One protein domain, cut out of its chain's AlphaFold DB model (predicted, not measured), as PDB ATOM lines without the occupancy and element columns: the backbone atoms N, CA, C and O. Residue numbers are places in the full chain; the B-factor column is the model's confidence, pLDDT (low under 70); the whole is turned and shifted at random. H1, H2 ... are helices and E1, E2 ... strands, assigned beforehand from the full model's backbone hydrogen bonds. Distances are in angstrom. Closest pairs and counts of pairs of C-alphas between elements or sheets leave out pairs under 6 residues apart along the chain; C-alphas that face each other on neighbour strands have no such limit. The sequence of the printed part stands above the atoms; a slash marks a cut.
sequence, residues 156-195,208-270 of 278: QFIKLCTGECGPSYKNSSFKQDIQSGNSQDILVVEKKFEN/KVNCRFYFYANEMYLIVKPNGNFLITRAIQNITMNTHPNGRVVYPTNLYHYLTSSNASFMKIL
ATOM      1  N   GLN A 156     123.989 189.687 205.583       85.25
ATOM      2  CA  GLN A 156     124.633 190.945 205.206       85.25
ATOM      3  C   GLN A 156     124.589 191.193 203.692       85.25
ATOM      4  O   GLN A 156     124.242 192.286 203.250       85.25
ATOM      5  N   PHE A 157     124.893 190.176 202.884       91.50
ATOM      6  CA  PHE A 157     124.878 190.302 201.429       91.50
ATOM      7  C   PHE A 157     123.473 190.563 200.889       91.50
ATOM      8  O   PHE A 157     123.306 191.425 200.028       91.50
ATOM      9  N   ILE A 158     122.464 189.865 201.418       92.69
ATOM     10  CA  ILE A 158     121.062 190.064 201.029       92.69
ATOM     11  C   ILE A 158     120.631 191.501 201.342       92.69
ATOM     12  O   ILE A 158     120.122 192.183 200.458       92.69
ATOM     13  N   LYS A 159     120.916 191.995 202.553       91.38
ATOM     14  CA  LYS A 159     120.594 193.370 202.971       91.38
ATOM     15  C   LYS A 159     121.251 194.437 202.105       91.38
ATOM     16  O   LYS A 159     120.625 195.434 201.763       91.38
ATOM     17  N   LEU A 160     122.492 194.210 201.688       92.69
ATOM     18  CA  LEU A 160     123.183 195.103 200.763       92.69
ATOM     19  C   LEU A 160     122.664 194.971 199.321       92.69
ATOM     20  O   LEU A 160     122.687 195.942 198.567       92.69
ATOM     21  N   CYS A 161     122.136 193.817 198.913       95.56
ATOM     22  CA  CYS A 161     121.423 193.710 197.638       95.56
ATOM     23  C   CYS A 161     120.101 194.484 197.674       95.56
ATOM     24  O   CYS A 161     119.792 195.195 196.721       95.56
ATOM     25  N   THR A 162     119.337 194.385 198.763       95.69
ATOM     26  CA  THR A 162     118.014 195.015 198.903       95.69
ATOM     27  C   THR A 162     118.092 196.494 199.266       95.69
ATOM     28  O   THR A 162     117.159 197.236 198.980       95.69
ATOM     29  N   GLY A 163     119.195 196.948 199.863       94.19
ATOM     30  CA  GLY A 163     119.321 198.314 200.367       94.19
ATOM     31  C   GLY A 163     118.422 198.604 201.568       94.19
ATOM     32  O   GLY A 163     118.214 199.764 201.892       94.19
ATOM     33  N   GLU A 164     117.879 197.579 202.231       92.12
ATOM     34  CA  GLU A 164     116.865 197.734 203.290       92.12
ATOM     35  C   GLU A 164     117.368 198.434 204.556       92.12
ATOM     36  O   GLU A 164     116.577 198.780 205.422       92.12
ATOM     37  N   CYS A 165     118.676 198.661 204.659       88.12
ATOM     38  CA  CYS A 165     119.294 199.367 205.780       88.12
ATOM     39  C   CYS A 165     119.994 200.659 205.354       88.12
ATOM     40  O   CYS A 165     120.821 201.164 206.103       88.12
ATOM     41  N   GLY A 166     119.695 201.162 204.151       88.56
ATOM     42  CA  GLY A 166     120.268 202.378 203.571       88.56
ATOM     43  C   GLY A 166     121.325 202.075 202.521       88.56
ATOM     44  O   GLY A 166     121.086 202.312 201.333       88.56
ATOM     45  N   PRO A 167     122.492 201.524 202.889       89.00
ATOM     46  CA  PRO A 167     123.496 201.184 201.902       89.00
ATOM     47  C   PRO A 167     123.085 199.995 201.026       89.00
ATOM     48  O   PRO A 167     122.570 198.988 201.504       89.00
ATOM     49  N   SER A 168     123.390 200.086 199.730       93.00
ATOM     50  CA  SER A 168     123.138 199.031 198.741       93.00
ATOM     51  C   SER A 168     124.366 198.784 197.870       93.00
ATOM     52  O   SER A 168     125.155 199.701 197.680       93.00
ATOM     53  N   TYR A 169     124.538 197.600 197.277       95.12
ATOM     54  CA  TYR A 169     125.568 197.347 196.261       95.12
ATOM     55  C   TYR A 169     125.361 198.113 194.953       95.12
ATOM     56  O   TYR A 169     126.307 198.208 194.167       95.12
ATOM     57  N   LYS A 170     124.191 198.710 194.717       94.88
ATOM     58  CA  LYS A 170     123.964 199.573 193.557       94.88
ATOM     59  C   LYS A 170     125.043 200.662 193.461       94.88
ATOM     60  O   LYS A 170     125.463 201.239 194.466       94.88
ATOM     61  N   ASN A 171     125.524 200.903 192.244       92.69
ATOM     62  CA  ASN A 171     126.609 201.821 191.880       92.69
ATOM     63  C   ASN A 171     128.003 201.488 192.438       92.69
ATOM     64  O   ASN A 171     128.922 202.295 192.287       92.69
ATOM     65  N   SER A 172     128.197 200.324 193.062       92.12
ATOM     66  CA  SER A 172     129.521 199.928 193.563       92.12
ATOM     67  C   SER A 172     130.447 199.563 192.414       92.12
ATOM     68  O   SER A 172     130.039 198.865 191.483       92.12
ATOM     69  N   SER A 173     131.698 200.003 192.501       90.75
ATOM     70  CA  SER A 173     132.749 199.569 191.586       90.75
ATOM     71  C   SER A 173     133.208 198.156 191.926       90.75
ATOM     72  O   SER A 173     133.165 197.730 193.083       90.75
ATOM     73  N   PHE A 174     133.688 197.442 190.919       89.81
ATOM     74  CA  PHE A 174     134.337 196.155 191.107       89.81
ATOM     75  C   PHE A 174     135.587 196.056 190.243       89.81
ATOM     76  O   PHE A 174     135.772 196.817 189.295       89.81
ATOM     77  N   LYS A 175     136.451 195.110 190.588       87.38
ATOM     78  CA  LYS A 175     137.638 194.771 189.809       87.38
ATOM     79  C   LYS A 175     137.595 193.302 189.424       87.38
ATOM     80  O   LYS A 175     137.059 192.473 190.161       87.38
ATOM     81  N   GLN A 176     138.155 192.992 188.267       82.88
ATOM     82  CA  GLN A 176     138.534 191.629 187.930       82.88
ATOM     83  C   GLN A 176     139.848 191.334 188.649       82.88
ATOM     84  O   GLN A 176     140.748 192.174 188.621       82.88
ATOM     85  N   ASP A 177     139.942 190.192 189.321       71.81
ATOM     86  CA  ASP A 177     141.167 189.805 190.014       71.81
ATOM     87  C   ASP A 177     141.867 188.657 189.276       71.81
ATOM     88  O   ASP A 177     141.300 187.998 188.397       71.81
ATOM     89  N   ILE A 178     143.154 188.495 189.555       64.31
ATOM     90  CA  ILE A 178     144.034 187.575 188.840       64.31
ATOM     91  C   ILE A 178     144.054 186.232 189.575       64.31
ATOM     92  O   ILE A 178     143.992 186.155 190.799       64.31
ATOM     93  N   GLN A 179     144.123 185.161 188.786       65.88
ATOM     94  CA  GLN A 179     144.172 183.767 189.217       65.88
ATOM     95  C   GLN A 179     145.081 183.536 190.439       65.88
ATOM     96  O   GLN A 179     146.246 183.934 190.442       65.88
ATOM     97  N   SER A 180     144.565 182.818 191.440       63.47
ATOM     98  CA  SER A 180     145.284 182.472 192.666       63.47
ATOM     99  C   SER A 180     145.240 180.956 192.903       63.47
ATOM    100  O   SER A 180     144.303 180.387 193.461       63.47
ATOM    101  N   GLY A 181     146.287 180.255 192.456       77.62
ATOM    102  CA  GLY A 181     146.428 178.812 192.674       77.62
ATOM    103  C   GLY A 181     145.290 177.988 192.053       77.62
ATOM    104  O   GLY A 181     145.164 177.928 190.832       77.62
ATOM    105  N   ASN A 182     144.485 177.336 192.901       80.25
ATOM    106  CA  ASN A 182     143.411 176.408 192.502       80.25
ATOM    107  C   ASN A 182     142.056 177.092 192.242       80.25
ATOM    108  O   ASN A 182     141.088 176.425 191.860       80.25
ATOM    109  N   SER A 183     141.978 178.403 192.456       82.12
ATOM    110  CA  SER A 183     140.786 179.215 192.249       82.12
ATOM    111  C   SER A 183     141.100 180.435 191.390       82.12
ATOM    112  O   SER A 183     142.238 180.900 191.295       82.12
ATOM    113  N   GLN A 184     140.072 180.955 190.739       87.50
ATOM    114  CA  GLN A 184     140.140 182.176 189.959       87.50
ATOM    115  C   GLN A 184     139.098 183.154 190.487       87.50
ATOM    116  O   GLN A 184     137.899 182.921 190.346       87.50
ATOM    117  N   ASP A 185     139.550 184.263 191.054       89.44
ATOM    118  CA  ASP A 185     138.660 185.329 191.495       89.44
ATOM    119  C   ASP A 185     138.166 186.103 190.269       89.44
ATOM    120  O   ASP A 185     138.907 186.795 189.582       89.44
ATOM    121  N   ILE A 186     136.890 185.925 189.942       89.62
ATOM    122  CA  ILE A 186     136.268 186.470 188.734       89.62
ATOM    123  C   ILE A 186     135.935 187.947 188.918       89.62
ATOM    124  O   ILE A 186     136.089 188.747 187.996       89.62
ATOM    125  N   LEU A 187     135.446 188.302 190.105       91.12
ATOM    126  CA  LEU A 187     134.949 189.633 190.418       91.12
ATOM    127  C   LEU A 187     135.154 189.913 191.902       91.12
ATOM    128  O   LEU A 187     134.763 189.096 192.730       91.12
ATOM    129  N   VAL A 188     135.706 191.078 192.236       91.31
ATOM    130  CA  VAL A 188     135.892 191.550 193.613       91.31
ATOM    131  C   VAL A 188     135.228 192.911 193.776       91.31
ATOM    132  O   VAL A 188     135.559 193.863 193.066       91.31
ATOM    133  N   VAL A 189     134.306 193.009 194.730       90.88
ATOM    134  CA  VAL A 189     133.634 194.255 195.111       90.88
ATOM    135  C   VAL A 189     134.214 194.751 196.417       90.88
ATOM    136  O   VAL A 189     134.149 194.077 197.449       90.88
ATOM    137  N   GLU A 190     134.758 195.958 196.366       84.25
ATOM    138  CA  GLU A 190     135.223 196.672 197.542       84.25
ATOM    139  C   GLU A 190     134.193 197.736 197.893       84.25
ATOM    140  O   GLU A 190     134.008 198.714 197.168       84.25
ATOM    141  N   LYS A 191     133.504 197.537 199.014       74.75
ATOM    142  CA  LYS A 191     132.596 198.523 199.566       74.75
ATOM    143  C   LYS A 191     132.736 198.591 201.074       74.75
ATOM    144  O   LYS A 191     132.444 197.643 201.791       74.75
ATOM    145  N   LYS A 192     133.192 199.747 201.545       64.69
ATOM    146  CA  LYS A 192     133.245 200.055 202.970       64.69
ATOM    147  C   LYS A 192     131.870 200.550 203.396       64.69
ATOM    148  O   LYS A 192     131.386 201.535 202.845       64.69
ATOM    149  N   PHE A 193     131.264 199.864 204.354       67.56
ATOM    150  CA  PHE A 193     130.025 200.292 204.989       67.56
ATOM    151  C   PHE A 193     130.296 200.583 206.461       67.56
ATOM    152  O   PHE A 193     130.919 199.775 207.149       67.56
ATOM    153  N   GLU A 194     129.830 201.733 206.932       55.09
ATOM    154  CA  GLU A 194     129.795 202.072 208.352       55.09
ATOM    155  C   GLU A 194     128.433 201.619 208.916       55.09
ATOM    156  O   GLU A 194     127.415 201.767 208.244       55.09
ATOM    157  N   ASN A 195     128.410 201.056 210.131       54.53
ATOM    158  CA  ASN A 195     127.202 200.681 210.891       54.53
ATOM    159  C   ASN A 195     126.314 199.559 210.307       54.53
ATOM    160  O   ASN A 195     125.152 199.768 209.968       54.53
ATOM    161  N   LYS A 208     124.764 174.500 212.333       51.22
ATOM    162  CA  LYS A 208     126.019 174.416 213.095       51.22
ATOM    163  C   LYS A 208     127.193 174.359 212.113       51.22
ATOM    164  O   LYS A 208     127.398 173.341 211.457       51.22
ATOM    165  N   VAL A 209     127.976 175.432 212.032       53.41
ATOM    166  CA  VAL A 209     129.133 175.515 211.130       53.41
ATOM    167  C   VAL A 209     130.301 174.720 211.706       53.41
ATOM    168  O   VAL A 209     131.051 175.196 212.552       53.41
ATOM    169  N   ASN A 210     130.475 173.495 211.219       55.75
ATOM    170  CA  ASN A 210     131.778 172.845 211.227       55.75
ATOM    171  C   ASN A 210     131.890 171.931 210.008       55.75
ATOM    172  O   ASN A 210     131.696 170.730 210.139       55.75
ATOM    173  N   CYS A 211     132.117 172.471 208.806       60.94
ATOM    174  CA  CYS A 211     132.253 171.641 207.607       60.94
ATOM    175  C   CYS A 211     133.136 172.310 206.558       60.94
ATOM    176  O   CYS A 211     132.817 173.377 206.032       60.94
ATOM    177  N   ARG A 212     134.215 171.610 206.205       73.94
ATOM    178  CA  ARG A 212     134.871 171.755 204.908       73.94
ATOM    179  C   ARG A 212     133.811 171.725 203.801       73.94
ATOM    180  O   ARG A 212     132.931 170.868 203.840       73.94
ATOM    181  N   PHE A 213     133.902 172.623 202.828       83.75
ATOM    182  CA  PHE A 213     132.992 172.651 201.684       83.75
ATOM    183  C   PHE A 213     133.696 172.142 200.427       83.75
ATOM    184  O   PHE A 213     134.887 172.396 200.233       83.75
ATOM    185  N   TYR A 214     132.960 171.419 199.587       88.94
ATOM    186  CA  TYR A 214     133.468 170.889 198.328       88.94
ATOM    187  C   TYR A 214     133.092 171.823 197.182       88.94
ATOM    188  O   TYR A 214     131.920 171.984 196.857       88.94
ATOM    189  N   PHE A 215     134.100 172.438 196.581       91.31
ATOM    190  CA  PHE A 215     133.968 173.284 195.408       91.31
ATOM    191  C   PHE A 215     134.116 172.409 194.163       91.31
ATOM    192  O   PHE A 215     135.132 171.730 193.997       91.31
ATOM    193  N   TYR A 216     133.118 172.434 193.288       92.94
ATOM    194  CA  TYR A 216     133.125 171.725 192.014       92.94
ATOM    195  C   TYR A 216     133.826 172.549 190.936       92.94
ATOM    196  O   TYR A 216     133.647 173.763 190.835       92.94
ATOM    197  N   ALA A 217     134.614 171.874 190.103       92.81
ATOM    198  CA  ALA A 217     135.330 172.492 189.000       92.81
ATOM    199  C   ALA A 217     134.377 173.280 188.089       92.81
ATOM    200  O   ALA A 217     133.311 172.802 187.707       92.81
ATOM    201  N   ASN A 218     134.808 174.477 187.701       91.69
ATOM    202  CA  ASN A 218     134.092 175.450 186.877       91.69
ATOM    203  C   ASN A 218     132.841 176.080 187.495       91.69
ATOM    204  O   ASN A 218     132.319 177.024 186.900       91.69
ATOM    205  N   GLU A 219     132.391 175.642 188.670       95.06
ATOM    206  CA  GLU A 219     131.361 176.368 189.402       95.06
ATOM    207  C   GLU A 219     131.924 177.663 189.996       95.06
ATOM    208  O   GLU A 219     133.121 177.790 190.285       95.06
ATOM    209  N   MET A 220     131.034 178.641 190.154       95.44
ATOM    210  CA  MET A 220     131.342 179.944 190.725       95.44
ATOM    211  C   MET A 220     130.602 180.132 192.044       95.44
ATOM    212  O   MET A 220     129.402 179.874 192.142       95.44
ATOM    213  N   TYR A 221     131.316 180.637 193.039       94.44
ATOM    214  CA  TYR A 221     130.852 180.768 194.410       94.44
ATOM    215  C   TYR A 221     131.008 182.200 194.899       94.44
ATOM    216  O   TYR A 221     131.964 182.894 194.556       94.44
ATOM    217  N   LEU A 222     130.057 182.625 195.719       94.44
ATOM    218  CA  LEU A 222     130.042 183.913 196.388       94.44
ATOM    219  C   LEU A 222     130.702 183.777 197.761       94.44
ATOM    220  O   LEU A 222     130.225 183.013 198.602       94.44
ATOM    221  N   ILE A 223     131.750 184.563 197.998       91.06
ATOM    222  CA  ILE A 223     132.399 184.702 199.304       91.06
ATOM    223  C   ILE A 223     132.206 186.138 199.788       91.06
ATOM    224  O   ILE A 223     132.653 187.086 199.142       91.06
ATOM    225  N   VAL A 224     131.555 186.302 200.934       89.00
ATOM    226  CA  VAL A 224     131.245 187.594 201.553       89.00
ATOM    227  C   VAL A 224     132.171 187.794 202.746       89.00
ATOM    228  O   VAL A 224     132.348 186.904 203.576       89.00
ATOM    229  N   LYS A 225     132.790 188.969 202.825       85.19
ATOM    230  CA  LYS A 225     133.660 189.377 203.926       85.19
ATOM    231  C   LYS A 225     132.841 190.135 204.980       85.19
ATOM    232  O   LYS A 225     131.892 190.825 204.612       85.19
ATOM    233  N   PRO A 226     133.253 190.117 206.263       79.50
ATOM    234  CA  PRO A 226     132.513 190.779 207.347       79.50
ATOM    235  C   PRO A 226     132.268 192.282 207.147       79.50
ATOM    236  O   PRO A 226     131.329 192.844 207.696       79.50
ATOM    237  N   ASN A 227     133.101 192.953 206.351       78.38
ATOM    238  CA  ASN A 227     132.976 194.380 206.062       78.38
ATOM    239  C   ASN A 227     132.008 194.706 204.907       78.38
ATOM    240  O   ASN A 227     131.937 195.861 204.496       78.38
ATOM    241  N   GLY A 228     131.306 193.711 204.355       83.88
ATOM    242  CA  GLY A 228     130.405 193.874 203.214       83.88
ATOM    243  C   GLY A 228     131.103 193.837 201.853       83.88
ATOM    244  O   GLY A 228     130.439 193.932 200.827       83.88
ATOM    245  N   ASN A 229     132.425 193.653 201.801       89.62
ATOM    246  CA  ASN A 229     133.083 193.291 200.547       89.62
ATOM    247  C   ASN A 229     132.662 191.876 200.149       89.62
ATOM    248  O   ASN A 229     132.445 191.020 201.007       89.62
ATOM    249  N   PHE A 230     132.654 191.579 198.858       92.75
ATOM    250  CA  PHE A 230     132.482 190.206 198.404       92.75
ATOM    251  C   PHE A 230     133.317 189.924 197.169       92.75
ATOM    252  O   PHE A 230     133.781 190.836 196.483       92.75
ATOM    253  N   LEU A 231     133.505 188.641 196.894       92.75
ATOM    254  CA  LEU A 231     134.092 188.174 195.654       92.75
ATOM    255  C   LEU A 231     133.301 187.001 195.084       92.75
ATOM    256  O   LEU A 231     132.659 186.244 195.815       92.75
ATOM    257  N   ILE A 232     133.367 186.870 193.766       94.50
ATOM    258  CA  ILE A 232     132.933 185.692 193.028       94.50
ATOM    259  C   ILE A 232     134.191 184.936 192.642       94.50
ATOM    260  O   ILE A 232     135.010 185.465 191.894       94.50
ATOM    261  N   THR A 233     134.335 183.707 193.123       92.94
ATOM    262  CA  THR A 233     135.476 182.847 192.806       92.94
ATOM    263  C   THR A 233     135.027 181.634 192.012       92.94
ATOM    264  O   THR A 233     133.964 181.075 192.271       92.94
ATOM    265  N   ARG A 234     135.822 181.226 191.029       93.44
ATOM    266  CA  ARG A 234     135.635 180.012 190.238       93.44
ATOM    267  C   ARG A 234     136.636 178.967 190.699       93.44
ATOM    268  O   ARG A 234     137.837 179.234 190.718       93.44
ATOM    269  N   ALA A 235     136.173 177.759 190.982       91.88
ATOM    270  CA  ALA A 235     137.083 176.643 191.207       91.88
ATOM    271  C   ALA A 235     137.630 176.132 189.865       91.88
ATOM    272  O   ALA A 235     136.866 175.874 188.934       91.88
ATOM    273  N   ILE A 236     138.951 175.994 189.737       90.19
ATOM    274  CA  ILE A 236     139.583 175.493 188.501       90.19
ATOM    275  C   ILE A 236     139.507 173.964 188.443       90.19
ATOM    276  O   ILE A 236     139.335 173.372 187.382       90.19
ATOM    277  N   GLN A 237     139.587 173.332 189.608       91.25
ATOM    278  CA  GLN A 237     139.458 171.898 189.807       91.25
ATOM    279  C   GLN A 237     138.602 171.634 191.041       91.25
ATOM    280  O   GLN A 237     138.384 172.536 191.853       91.25
ATOM    281  N   ASN A 238     138.157 170.392 191.203       92.81
ATOM    282  CA  ASN A 238     137.450 170.005 192.412       92.81
ATOM    283  C   ASN A 238     138.367 170.177 193.630       92.81
ATOM    284  O   ASN A 238     139.475 169.634 193.655       92.81
ATOM    285  N   ILE A 239     137.916 170.919 194.639       89.50
ATOM    286  CA  ILE A 239     138.724 171.209 195.823       89.50
ATOM    287  C   ILE A 239     137.871 171.282 197.080       89.50
ATOM    288  O   ILE A 239     136.776 171.834 197.097       89.50
ATOM    289  N   THR A 240     138.416 170.756 198.168       88.56
ATOM    290  CA  THR A 240     137.838 170.912 199.497       88.56
ATOM    291  C   THR A 240     138.475 172.116 200.179       88.56
ATOM    292  O   THR A 240     139.687 172.127 200.397       88.56
ATOM    293  N   MET A 241     137.676 173.118 200.542       82.31
ATOM    294  CA  MET A 241     138.148 174.315 201.241       82.31
ATOM    295  C   MET A 241     137.634 174.359 202.680       82.31
ATOM    296  O   MET A 241     136.538 173.892 202.988       82.31
ATOM    297  N   ASN A 242     138.416 174.981 203.565       80.75
ATOM    298  CA  ASN A 242     138.001 175.282 204.943       80.75
ATOM    299  C   ASN A 242     137.084 176.520 205.025       80.75
ATOM    300  O   ASN A 242     136.788 177.000 206.115       80.75
ATOM    301  N   THR A 243     136.655 177.051 203.879       78.62
ATOM    302  CA  THR A 243     135.771 178.209 203.769       78.62
ATOM    303  C   THR A 243     134.447 177.746 203.186       78.62
ATOM    304  O   THR A 243     134.427 177.079 202.154       78.62
ATOM    305  N   HIS A 244     133.350 178.099 203.850       84.19
ATOM    306  CA  HIS A 244     132.011 177.842 203.341       84.19
ATOM    307  C   HIS A 244     131.573 179.027 202.473       84.19
ATOM    308  O   HIS A 244     131.685 180.166 202.933       84.19
ATOM    309  N   PRO A 245     131.108 178.806 201.234       89.44
ATOM    310  CA  PRO A 245     130.604 179.897 200.421       89.44
ATOM    311  C   PRO A 245     129.268 180.407 200.965       89.44
ATOM    312  O   PRO A 245     128.441 179.642 201.457       89.44
ATOM    313  N   ASN A 246     129.038 181.712 200.844       90.62
ATOM    314  CA  ASN A 246     127.761 182.336 201.194       90.62
ATOM    315  C   ASN A 246     126.690 182.014 200.136       90.62
ATOM    316  O   ASN A 246     125.500 181.960 200.421       90.62
ATOM    317  N   GLY A 247     127.099 181.749 198.899       92.38
ATOM    318  CA  GLY A 247     126.183 181.331 197.847       92.38
ATOM    319  C   GLY A 247     126.896 180.770 196.629       92.38
ATOM    320  O   GLY A 247     128.126 180.752 196.556       92.38
ATOM    321  N   ARG A 248     126.110 180.337 195.651       94.31
ATOM    322  CA  ARG A 248     126.576 179.832 194.360       94.31
ATOM    323  C   ARG A 248     125.990 180.679 193.241       94.31
ATOM    324  O   ARG A 248     124.807 181.008 193.264       94.31
ATOM    325  N   VAL A 249     126.804 181.027 192.249       96.50
ATOM    326  CA  VAL A 249     126.320 181.689 191.034       96.50
ATOM    327  C   VAL A 249     125.589 180.660 190.183       96.50
ATOM    328  O   VAL A 249     126.190 179.697 189.711       96.50
ATOM    329  N   VAL A 250     124.300 180.884 189.963       95.50
ATOM    330  CA  VAL A 250     123.443 179.999 189.158       95.50
ATOM    331  C   VAL A 250     123.181 180.554 187.763       95.50
ATOM    332  O   VAL A 250     122.799 179.816 186.859       95.50
ATOM    333  N   TYR A 251     123.423 181.850 187.555       95.69
ATOM    334  CA  TYR A 251     123.320 182.475 186.243       95.69
ATOM    335  C   TYR A 251     124.187 183.740 186.159       95.69
ATOM    336  O   TYR A 251     124.196 184.503 187.117       95.69
ATOM    337  N   PRO A 252     124.871 184.007 185.034       95.06
ATOM    338  CA  PRO A 252     125.292 183.010 184.059       95.06
ATOM    339  C   PRO A 252     126.371 182.102 184.674       95.06
ATOM    340  O   PRO A 252     127.202 182.558 185.456       95.06
ATOM    341  N   THR A 253     126.425 180.836 184.268       93.75
ATOM    342  CA  THR A 253     127.453 179.876 184.729       93.75
ATOM    343  C   THR A 253     128.838 180.130 184.123       93.75
ATOM    344  O   THR A 253     129.827 179.529 184.529       93.75
ATOM    345  N   ASN A 254     128.935 181.055 183.166       91.75
ATOM    346  CA  ASN A 254     130.152 181.389 182.434       91.75
ATOM    347  C   ASN A 254     130.508 182.886 182.501       91.75
ATOM    348  O   ASN A 254     131.044 183.446 181.547       91.75
ATOM    349  N   LEU A 255     130.210 183.540 183.632       91.75
ATOM    350  CA  LEU A 255     130.431 184.976 183.862       91.75
ATOM    351  C   LEU A 255     131.828 185.464 183.443       91.75
ATOM    352  O   LEU A 255     131.962 186.533 182.849       91.75
ATOM    353  N   TYR A 256     132.848 184.653 183.711       87.75
ATOM    354  CA  TYR A 256     134.253 184.935 183.422       87.75
ATOM    355  C   TYR A 256     134.568 185.152 181.934       87.75
ATOM    356  O   TYR A 256     135.579 185.771 181.622       87.75
ATOM    357  N   HIS A 257     133.715 184.699 181.009       88.19
ATOM    358  CA  HIS A 257     133.874 184.972 179.577       88.19
ATOM    359  C   HIS A 257     133.356 186.347 179.147       88.19
ATOM    360  O   HIS A 257     133.670 186.801 178.050       88.19
ATOM    361  N   TYR A 258     132.548 187.008 179.976       86.38
ATOM    362  CA  TYR A 258     131.935 188.285 179.616       86.38
ATOM    363  C   TYR A 258     132.703 189.493 180.132       86.38
ATOM    364  O   TYR A 258     132.507 190.590 179.614       86.38
ATOM    365  N   LEU A 259     133.544 189.307 181.148       84.75
ATOM    366  CA  LEU A 259     134.336 190.379 181.732       84.75
ATOM    367  C   LEU A 259     135.545 190.656 180.841       84.75
ATOM    368  O   LEU A 259     136.479 189.863 180.762       84.75
ATOM    369  N   THR A 260     135.494 191.789 180.146       72.06
ATOM    370  CA  THR A 260     136.548 192.239 179.237       72.06
ATOM    371  C   THR A 260     136.757 193.728 179.474       72.06
ATOM    372  O   THR A 260     136.156 194.557 178.787       72.06
ATOM    373  N   SER A 261     137.546 194.107 180.478       62.50
ATOM    374  CA  SER A 261     137.961 195.507 180.576       62.50
ATOM    375  C   SER A 261     139.383 195.649 181.088       62.50
ATOM    376  O   SER A 261     139.719 195.185 182.173       62.50
ATOM    377  N   SER A 262     140.188 196.361 180.303       61.78
ATOM    378  CA  SER A 262     141.454 196.968 180.715       61.78
ATOM    379  C   SER A 262     141.245 198.153 181.664       61.78
ATOM    380  O   SER A 262     142.177 198.558 182.353       61.78
ATOM    381  N   ASN A 263     140.032 198.717 181.711       70.12
ATOM    382  CA  ASN A 263     139.708 199.906 182.488       70.12
ATOM    383  C   ASN A 263     138.644 199.615 183.563       70.12
ATOM    384  O   ASN A 263     137.462 199.402 183.270       70.12
ATOM    385  N   ALA A 264     139.061 199.655 184.831       72.12
ATOM    386  CA  ALA A 264     138.202 199.391 185.984       72.12
ATOM    387  C   ALA A 264     137.079 200.433 186.183       72.12
ATOM    388  O   ALA A 264     136.088 200.142 186.844       72.12
ATOM    389  N   SER A 265     137.176 201.634 185.595       75.25
ATOM    390  CA  SER A 265     136.169 202.696 185.783       75.25
ATOM    391  C   SER A 265     134.782 202.352 185.218       75.25
ATOM    392  O   SER A 265     133.772 202.885 185.689       75.25
ATOM    393  N   PHE A 266     134.718 201.428 184.255       79.38
ATOM    394  CA  PHE A 266     133.473 200.961 183.640       79.38
ATOM    395  C   PHE A 266     132.877 199.732 184.329       79.38
ATOM    396  O   PHE A 266     131.770 199.328 183.984       79.38
ATOM    397  N   MET A 267     133.581 199.134 185.292       86.69
ATOM    398  CA  MET A 267     133.138 197.945 186.016       86.69
ATOM    399  C   MET A 267     132.311 198.353 187.240       86.69
ATOM    400  O   MET A 267     132.851 198.642 188.310       86.69
ATOM    401  N   LYS A 268     130.983 198.408 187.077       91.69
ATOM    402  CA  LYS A 268     130.048 198.818 188.132       91.69
ATOM    403  C   LYS A 268     128.861 197.875 188.257       91.69
ATOM    404  O   LYS A 268     128.370 197.316 187.277       91.69
ATOM    405  N   ILE A 269     128.357 197.751 189.478       94.81
ATOM    406  CA  ILE A 269     127.029 197.204 189.743       94.81
ATOM    407  C   ILE A 269     126.007 198.287 189.395       94.81
ATOM    408  O   ILE A 269     125.994 199.355 189.998       94.81
ATOM    409  N   LEU A 270     125.163 198.015 188.410       95.19
ATOM    410  CA  LEU A 270     124.129 198.914 187.900       95.19
ATOM    411  C   LEU A 270     122.837 198.809 188.715       95.19
ATOM    412  O   LEU A 270     122.215 199.813 189.037       95.19
TER     413      LEU A 270
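AT A GLANCE: This is residues 156 to 195 and 208 to 270 of the 278 residues of an uncharacterized protein of Armadillidium vulgare (UniProt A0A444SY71). Little of this domain is regular structure: a strongly twisted antiparallel sheet, in order E1, E4, E3, E6, has the small antiparallel pair E2 and E5 past one end, and helix H1 only grazes it near the other. Mostly strand, its 103 printed residues have 36 in named elements, in chain order H1 E1 E2 E3 E4 E5 E6. It is compact, radius of gyration of the C-alphas 14.1 A, spans 40 by 37 by 22 A.

IN THESE COORDINATES: E1, residues 183 to 189, is 16.9 A long from C-alpha 183 at (140.786, 179.215, 192.249); E4, 230 to 235, 16.0 A; E3, 220 to 224, 13.3 A; E6, 247 to 251, 12.0 A, ending with C-alpha 251 at (123.320, 182.475, 186.243). E2 is 213 to 215, E5 239 to 241, H1 156 to 162.

HOW THE PARTS SIT: Within hydrogen-bond range are N 186 and O 232 of E1 and E4, 2.7 A; N 221 and O 233 of the hairpin E3 and E4, 2.8 A; N 222 and O 247 of E3 and E6, 2.8 A; N 215 and O 239 of E2 and E5, 2.8 A; and every O i to N i+4 pair in H1. The closest C-alphas of H1 and E3, Phe 157 and Val 224, are 6.9 A apart.

THE WHOLE: Residues 196 to 207 are not printed; C-alphas 195 and 208 are 26.4 A apart. H1 to E1 is a long link. pLDDT is under 70 at 178 to 180, 192 to 195, 208 to 211 and 261 to 262.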